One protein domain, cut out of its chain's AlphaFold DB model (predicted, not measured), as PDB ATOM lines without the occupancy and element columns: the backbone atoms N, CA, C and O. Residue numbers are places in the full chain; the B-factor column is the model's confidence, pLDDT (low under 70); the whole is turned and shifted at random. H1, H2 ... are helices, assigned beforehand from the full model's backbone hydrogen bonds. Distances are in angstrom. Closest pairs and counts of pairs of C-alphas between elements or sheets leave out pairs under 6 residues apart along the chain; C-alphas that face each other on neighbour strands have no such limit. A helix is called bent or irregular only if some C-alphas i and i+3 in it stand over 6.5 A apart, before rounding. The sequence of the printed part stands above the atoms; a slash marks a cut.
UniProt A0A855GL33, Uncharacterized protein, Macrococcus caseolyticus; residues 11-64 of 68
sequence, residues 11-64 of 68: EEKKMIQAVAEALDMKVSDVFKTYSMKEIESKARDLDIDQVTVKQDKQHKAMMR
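AT A GLANCE: This is residues 11 to 64 of the 68 residues of an uncharacterized protein of Macrococcus caseolyticus (UniProt A0A855GL33). The helix H1 is the core of a small compact body, with H2, H3 and H4 wrapped round it in an open C and crossing it at large angles, while H5 sticks out from the body as a free arm. The printed part has 54 residues with five named helices, in the order H1, H2, H3, H4, H5, and no named strand; the class is all helix. The whole is only just loose, close to compact, with a radius of gyration of the C-alphas of 12.4 A. It spans 40 by 19 by 17 A, and the arm, residues 53 to 64, makes the length.

IN THESE COORDINATES: H1, the longest helix by residues, is residues 11 to 22, from C-alpha 11 at (223.818, 261.897, 155.141) to C-alpha 22, 16.5 A away. H2 is residues 27 to 33, and its C-alpha 27 is at (234.831, 266.917, 162.775). H3 is residues 36 to 45 and measures 14.2 A. H4 is residues 48 to 53; it is irregular, but only just, with C-alphas 49 and 52 at 6.7 A. H5 is residues 55 to 64, measures 15.7 A and ends with C-alpha 64 at (235.097, 237.201, 154.617).

HOW THE PARTS SIT: H1 is the hub and touches three helices, mostly in crossed packing, with no shallow tilt among the three pairs. With residues 15 to 19 alone it touches H3, at a steep tilt of 64 degrees, the same way; the closest C-alphas are those of Val 19 and Ala 43, 5.9 A apart. With residues 16 to 20 alone it touches H2, about perpendicular at 80 degrees; the closest C-alphas are those of Ala 20 and Val 27, 5.3 A apart. With residues 14 to 19 alone it touches H4, about perpendicular at 77 degrees; the closest C-alphas are those of Met 15 and Ile 48, 6.8 A apart. H2 and H3 are close but not clearly touching, with the C-alphas of Val 30 and Ile 39 closest at 7.8 A. H3 and H4 are also close but not clearly touching, with the C-alphas of Ala 43 and Asp 49 closest at 7.7 A. H2 and H4 are apart. H5 is apart from H1, H2 and H3, and it and H4 meet only through their link. In H1, H2 and H3 every O i to N i+4 pair is within hydrogen-bond range; in H4 0 of 2 are, with 2 of 3 O i to N i+3 pairs, and in H5 2 of 6, with 2 of 7.

THE WHOLE: The two C-alphas farthest apart, those of Ser 35 and Arg 64, are at 40.3 A. Residues 53 to 64, of which 55 to 64 belong to H5, stand free; the body without them spans 25 by 18 by 16 A. The four links between the helices are tight, and the printed part has no cut. The mean pLDDT of the printed part is 74.6, and residues 48 to 64 of the model are under 70.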
ATOM      1  N   GLU A  11     223.197 261.384 156.365       81.56
ATOM      2  CA  GLU A  11     223.818 261.897 155.141       81.56
ATOM      3  C   GLU A  11     224.707 263.105 155.436       81.56
ATOM      4  O   GLU A  11     225.884 263.105 155.076       81.56
ATOM      5  N   GLU A  12     224.200 264.072 156.201       83.25
ATOM      6  CA  GLU A  12     224.989 265.217 156.667       83.25
ATOM      7  C   GLU A  12     226.206 264.762 157.475       83.25
ATOM      8  O   GLU A  12     227.314 265.242 157.251       83.25
ATOM      9  N   LYS A  13     226.048 263.778 158.370       85.19
ATOM     10  CA  LYS A  13     227.173 263.237 159.145       85.19
ATOM     11  C   LYS A  13     228.280 262.680 158.245       85.19
ATOM     12  O   LYS A  13     229.451 262.949 158.506       85.19
ATOM     13  N   LYS A  14     227.928 261.908 157.209       84.94
ATOM     14  CA  LYS A  14     228.900 261.354 156.249       84.94
ATOM     15  C   LYS A  14     229.613 262.463 155.484       84.94
ATOM     16  O   LYS A  14     230.832 262.423 155.359       84.94
ATOM     17  N   MET A  15     228.859 263.463 155.036       85.31
ATOM     18  CA  MET A  15     229.393 264.630 154.343       85.31
ATOM     19  C   MET A  15     230.403 265.380 155.216       85.31
ATOM     20  O   MET A  15     231.539 265.590 154.806       85.31
ATOM     21  N   ILE A  16     230.022 265.721 156.449       87.38
ATOM     22  CA  ILE A  16     230.888 266.423 157.400       87.38
ATOM     23  C   ILE A  16     232.146 265.600 157.695       87.38
ATOM     24  O   ILE A  16     233.240 266.154 157.765       87.38
ATOM     25  N   GLN A  17     232.005 264.283 157.865       86.88
ATOM     26  CA  GLN A  17     233.136 263.394 158.111       86.88
ATOM     27  C   GLN A  17     234.098 263.355 156.919       86.88
ATOM     28  O   GLN A  17     235.304 263.450 157.123       86.88
ATOM     29  N   ALA A  18     233.580 263.282 155.696       85.62
ATOM     30  CA  ALA A  18     234.394 263.284 154.488       85.62
ATOM     31  C   ALA A  18     235.081 264.642 154.252       85.62
ATOM     32  O   ALA A  18     236.249 264.679 153.876       85.62
ATOM     33  N   VAL A  19     234.408 265.763 154.544       86.25
ATOM     34  CA  VAL A  19     235.034 267.098 154.517       86.25
ATOM     35  C   VAL A  19     236.131 267.202 155.577       86.25
ATOM     36  O   VAL A  19     237.199 267.736 155.302       86.25
ATOM     37  N   ALA A  20     235.891 266.681 156.781       89.50
ATOM     38  CA  ALA A  20     236.885 266.663 157.847       89.50
ATOM     39  C   ALA A  20     238.127 265.850 157.448       89.50
ATOM     40  O   ALA A  20     239.244 266.328 157.620       89.50
ATOM     41  N   GLU A  21     237.930 264.672 156.853       87.00
ATOM     42  CA  GLU A  21     239.002 263.806 156.354       87.00
ATOM     43  C   GLU A  21     239.787 264.464 155.208       87.00
ATOM     44  O   GLU A  21     241.013 264.476 155.231       87.00
ATOM     45  N   ALA A  22     239.099 265.097 154.254       86.19
ATOM     46  CA  ALA A  22     239.737 265.800 153.141       86.19
ATOM     47  C   ALA A  22     240.567 267.018 153.578       86.19
ATOM     48  O   ALA A  22     241.520 267.394 152.898       86.19
ATOM     49  N   LEU A  23     240.203 267.645 154.699       85.81
ATOM     50  CA  LEU A  23     240.918 268.787 155.267       85.81
ATOM     51  C   LEU A  23     241.957 268.388 156.325       85.81
ATOM     52  O   LEU A  23     242.609 269.278 156.865       85.81
ATOM     53  N   ASP A  24     242.094 267.095 156.638       87.25
ATOM     54  CA  ASP A  24     242.900 266.585 157.758       87.25
ATOM     55  C   ASP A  24     242.555 267.275 159.098       87.25
ATOM     56  O   ASP A  24     243.404 267.639 159.912       87.25
ATOM     57  N   MET A  25     241.257 267.506 159.326       88.12
ATOM     58  CA  MET A  25     240.722 268.168 160.517       88.12
ATOM     59  C   MET A  25     239.812 267.228 161.305       88.12
ATOM     60  O   MET A  25     239.170 266.328 160.770       88.12
ATOM     61  N   LYS A  26     239.669 267.470 162.612       87.25
ATOM     62  CA  LYS A  26     238.627 266.793 163.398       87.25
ATOM     63  C   LYS A  26     237.261 267.358 163.025       87.25
ATOM     64  O   LYS A  26     237.107 268.568 162.896       87.25
ATOM     65  N   VAL A  27     236.235 266.507 162.993       86.00
ATOM     66  CA  VAL A  27     234.831 266.917 162.775       86.00
ATOM     67  C   VAL A  27     234.417 268.063 163.706       86.00
ATOM     68  O   VAL A  27     233.782 269.022 163.278       86.00
ATOM     69  N   SER A  28     234.837 268.016 164.974       85.94
ATOM     70  CA  SER A  28     234.574 269.090 165.938       85.94
ATOM     71  C   SER A  28     235.187 270.430 165.540       85.94
ATOM     72  O   SER A  28     234.638 271.470 165.882       85.94
ATOM     73  N   ASP A  29     236.335 270.416 164.868       87.81
ATOM     74  CA  ASP A  29     237.026 271.629 164.442       87.81
ATOM     75  C   ASP A  29     236.446 272.150 163.128       87.81
ATOM     76  O   ASP A  29     236.359 273.364 162.955       87.81
ATOM     77  N   VAL A  30     235.913 271.270 162.274       86.12
ATOM     78  CA  VAL A  30     235.106 271.667 161.111       86.12
ATOM     79  C   VAL A  30     233.889 272.484 161.551       86.12
ATOM     80  O   VAL A  30     233.704 273.583 161.047       86.12
ATOM     81  N   PHE A  31     233.130 272.033 162.558       83.50
ATOM     82  CA  PHE A  31     231.980 272.788 163.090       83.50
ATOM     83  C   PHE A  31     232.345 274.100 163.796       83.50
ATOM     84  O   PHE A  31     231.509 274.995 163.899       83.50
ATOM     85  N   LYS A  32     233.568 274.219 164.324       84.81
ATOM     86  CA  LYS A  32     234.052 275.476 164.920       84.81
ATOM     87  C   LYS A  32     234.538 276.467 163.869       84.81
ATOM     88  O   LYS A  32     234.525 277.665 164.127       84.81
ATOM     89  N   THR A  33     235.021 275.957 162.741       85.12
ATOM     90  CA  THR A  33     235.690 276.753 161.708       85.12
ATOM     91  C   THR A  33     234.733 277.147 160.590       85.12
ATOM     92  O   THR A  33     234.865 278.235 160.042       85.12
ATOM     93  N   TYR A  34     233.764 276.288 160.269       86.44
ATOM     94  CA  TYR A  34     232.869 276.439 159.127       86.44
ATOM     95  C   TYR A  34     231.407 276.264 159.537       86.44
ATOM     96  O   TYR A  34     231.057 275.412 160.356       86.44
ATOM     97  N   SER A  35     230.535 277.052 158.917       87.19
ATOM     98  CA  SER A  35     229.088 276.850 158.983       87.19
ATOM     99  C   SER A  35     228.647 275.660 158.121       87.19
ATOM    100  O   SER A  35     229.340 275.272 157.182       87.19
ATOM    101  N   MET A  36     227.453 275.107 158.372       83.69
ATOM    102  CA  MET A  36     226.922 273.993 157.564       83.69
ATOM    103  C   MET A  36     226.875 274.301 156.061       83.69
ATOM    104  O   MET A  36     227.241 273.449 155.263       83.69
ATOM    105  N   LYS A  37     226.535 275.536 155.664       86.81
ATOM    106  CA  LYS A  37     226.527 275.944 154.246       86.81
ATOM    107  C   LYS A  37     227.917 275.898 153.608       86.81
ATOM    108  O   LYS A  37     228.054 275.555 152.437       86.81
ATOM    109  N   GLU A  38     228.953 276.253 154.364       88.69
ATOM    110  CA  GLU A  38     230.338 276.187 153.889       88.69
ATOM    111  C   GLU A  38     230.829 274.743 153.810       88.69
ATOM    112  O   GLU A  38     231.541 274.395 152.871       88.69
ATOM    113  N   ILE A  39     230.413 273.894 154.755       86.69
ATOM    114  CA  ILE A  39     230.687 272.454 154.720       86.69
ATOM    115  C   ILE A  39     230.035 271.827 153.480       86.69
ATOM    116  O   ILE A  39     230.707 271.106 152.753       86.69
ATOM    117  N   GLU A  40     228.777 272.156 153.181       85.00
ATOM    118  CA  GLU A  40     228.074 271.702 151.971       85.00
ATOM    119  C   GLU A  40     228.730 272.194 150.674       85.00
ATOM    120  O   GLU A  40     228.773 271.467 149.681       85.00
ATOM    121  N   SER A  41     229.234 273.433 150.660       86.88
ATOM    122  CA  SER A  41     229.974 273.965 149.510       86.88
ATOM    123  C   SER A  41     231.276 273.198 149.302       86.88
ATOM    124  O   SER A  41     231.528 272.715 148.204       86.88
ATOM    125  N   LYS A  42     232.060 273.002 150.370       85.25
ATOM    126  CA  LYS A  42     233.303 272.223 150.319       85.25
ATOM    127  C   LYS A  42     233.050 270.774 149.930       85.25
ATOM    128  O   LYS A  42     233.836 270.204 149.187       85.25
ATOM    129  N   ALA A  43     231.960 270.179 150.405       83.88
ATOM    130  CA  ALA A  43     231.594 268.821 150.038       83.88
ATOM    131  C   ALA A  43     231.290 268.683 148.542       83.88
ATOM    132  O   ALA A  43     231.681 267.687 147.934       83.88
ATOM    133  N   ARG A  44     230.649 269.696 147.943       82.56
ATOM    134  CA  ARG A  44     230.460 269.783 146.491       82.56
ATOM    135  C   ARG A  44     231.776 269.982 145.743       82.56
ATOM    136  O   ARG A  44     232.006 269.283 144.765       82.56
ATOM    137  N   ASP A  45     232.642 270.874 146.220       83.25
ATOM    138  CA  ASP A  45     233.959 271.117 145.606       83.25
ATOM    139  C   ASP A  45     234.849 269.862 145.627       83.25
ATOM    140  O   ASP A  45     235.659 269.645 144.729       83.25
ATOM    141  N   LEU A  46     234.682 269.025 146.651       74.31
ATOM    142  CA  LEU A  46     235.411 267.773 146.849       74.31
ATOM    143  C   LEU A  46     234.741 266.556 146.176       74.31
ATOM    144  O   LEU A  46     235.212 265.438 146.372       74.31
ATOM    145  N   ASP A  47     233.660 266.752 145.408       70.62
ATOM    146  CA  ASP A  47     232.872 265.692 144.748       70.62
ATOM    147  C   ASP A  47     232.495 264.531 145.700       70.62
ATOM    148  O   ASP A  47     232.539 263.343 145.363       70.62
ATOM    149  N   ILE A  48     232.138 264.868 146.947       65.44
ATOM    150  CA  ILE A  48     231.846 263.885 148.006       65.44
ATOM    151  C   ILE A  48     230.583 263.063 147.697       65.44
ATOM    152  O   ILE A  48     230.433 261.953 148.217       65.44
ATOM    153  N   ASP A  49     229.736 263.536 146.775       57.97
ATOM    154  CA  ASP A  49     228.593 262.804 146.214       57.97
ATOM    155  C   ASP A  49     228.985 261.389 145.721       57.97
ATOM    156  O   ASP A  49     228.214 260.438 145.859       57.97
ATOM    157  N   GLN A  50     230.227 261.186 145.252       49.72
ATOM    158  CA  GLN A  50     230.707 259.879 144.770       49.72
ATOM    159  C   GLN A  50     231.414 258.998 145.811       49.72
ATOM    160  O   GLN A  50     231.551 257.783 145.608       49.72
ATOM    161  N   VAL A  51     231.896 259.549 146.928       50.22
ATOM    162  CA  VAL A  51     232.773 258.799 147.854       50.22
ATOM    163  C   VAL A  51     231.980 257.784 148.687       50.22
ATOM    164  O   VAL A  51     232.504 256.723 149.046       50.22
ATOM    165  N   THR A  52     230.679 258.021 148.878       48.94
ATOM    166  CA  THR A  52     229.761 257.108 149.585       48.94
ATOM    167  C   THR A  52     229.693 255.712 148.944       48.94
ATOM    168  O   THR A  52     229.432 254.730 149.635       48.94
ATOM    169  N   VAL A  53     230.009 255.576 147.649       49.44
ATOM    170  CA  VAL A  53     229.966 254.288 146.928       49.44
ATOM    171  C   VAL A  53     231.228 253.436 147.157       49.44
ATOM    172  O   VAL A  53     231.202 252.218 146.954       49.44
ATOM    173  N   LYS A  54     232.346 254.023 147.608       48.72
ATOM    174  CA  LYS A  54     233.624 253.294 147.744       48.72
ATOM    175  C   LYS A  54     233.846 252.650 149.117       48.72
ATOM    176  O   LYS A  54     234.566 251.657 149.180       48.72
ATOM    177  N   GLN A  55     233.195 253.117 150.187       47.91
ATOM    178  CA  GLN A  55     233.328 252.496 151.519       47.91
ATOM    179  C   GLN A  55     232.497 251.214 151.705       47.91
ATOM    180  O   GLN A  55     232.852 250.372 152.535       47.91
ATOM    181  N   ASP A  56     231.447 251.006 150.904       48.44
ATOM    182  CA  ASP A  56     230.606 249.799 150.997       48.44
ATOM    183  C   ASP A  56     231.339 248.542 150.481       48.44
ATOM    184  O   ASP A  56     231.160 247.429 150.980       48.44
ATOM    185  N   LYS A  57     232.271 248.716 149.531       50.28
ATOM    186  CA  LYS A  57     233.066 247.602 148.987       50.28
ATOM    187  C   LYS A  57     234.199 247.140 149.907       50.28
ATOM    188  O   LYS A  57     234.549 245.964 149.844       50.28
ATOM    189  N   GLN A  58     234.744 248.002 150.773       51.25
ATOM    190  CA  GLN A  58     235.764 247.578 151.745       51.25
ATOM    191  C   GLN A  58     235.166 246.853 152.958       51.25
ATOM    192  O   GLN A  58     235.740 245.861 153.406       51.25
ATOM    193  N   HIS A  59     233.985 247.255 153.437       50.12
ATOM    194  CA  HIS A  59     233.344 246.575 154.569       50.12
ATOM    195  C   HIS A  59     232.931 245.132 154.248       50.12
ATOM    196  O   HIS A  59     233.060 244.248 155.094       50.12
ATOM    197  N   LYS A  60     232.486 244.853 153.015       47.78
ATOM    198  CA  LYS A  60     232.046 243.500 152.636       47.78
ATOM    199  C   LYS A  60     233.203 242.517 152.406       47.78
ATOM    200  O   LYS A  60     233.004 241.314 152.548       47.78
ATOM    201  N   ALA A  61     234.400 243.007 152.078       51.03
ATOM    202  CA  ALA A  61     235.589 242.165 151.929       51.03
ATOM    203  C   ALA A  61     236.189 241.756 153.288       51.03
ATOM    204  O   ALA A  61     236.638 240.623 153.436       51.03
ATOM    205  N   MET A  62     236.114 242.628 154.301       53.56
ATOM    206  CA  MET A  62     236.683 242.366 155.632       53.56
ATOM    207  C   MET A  62     235.904 241.314 156.444       53.56
ATOM    208  O   MET A  62     236.484 240.630 157.281       53.56
ATOM    209  N   MET A  63     234.610 241.123 156.166       53.88
ATOM    210  CA  MET A  63     233.796 240.087 156.826       53.88
ATOM    211  C   MET A  63     234.099 238.666 156.333       53.88
ATOM    212  O   MET A  63     233.725 237.700 156.989       53.88
ATOM    213  N   ARG A  64     234.770 238.518 155.182       57.88
ATOM    214  CA  ARG A  64     235.097 237.201 154.617       57.88
ATOM    215  C   ARG A  64     236.431 236.645 155.121       57.88
ATOM    216  O   ARG A  64     236.627 235.438 155.067       57.88
TER     217      ARG A  64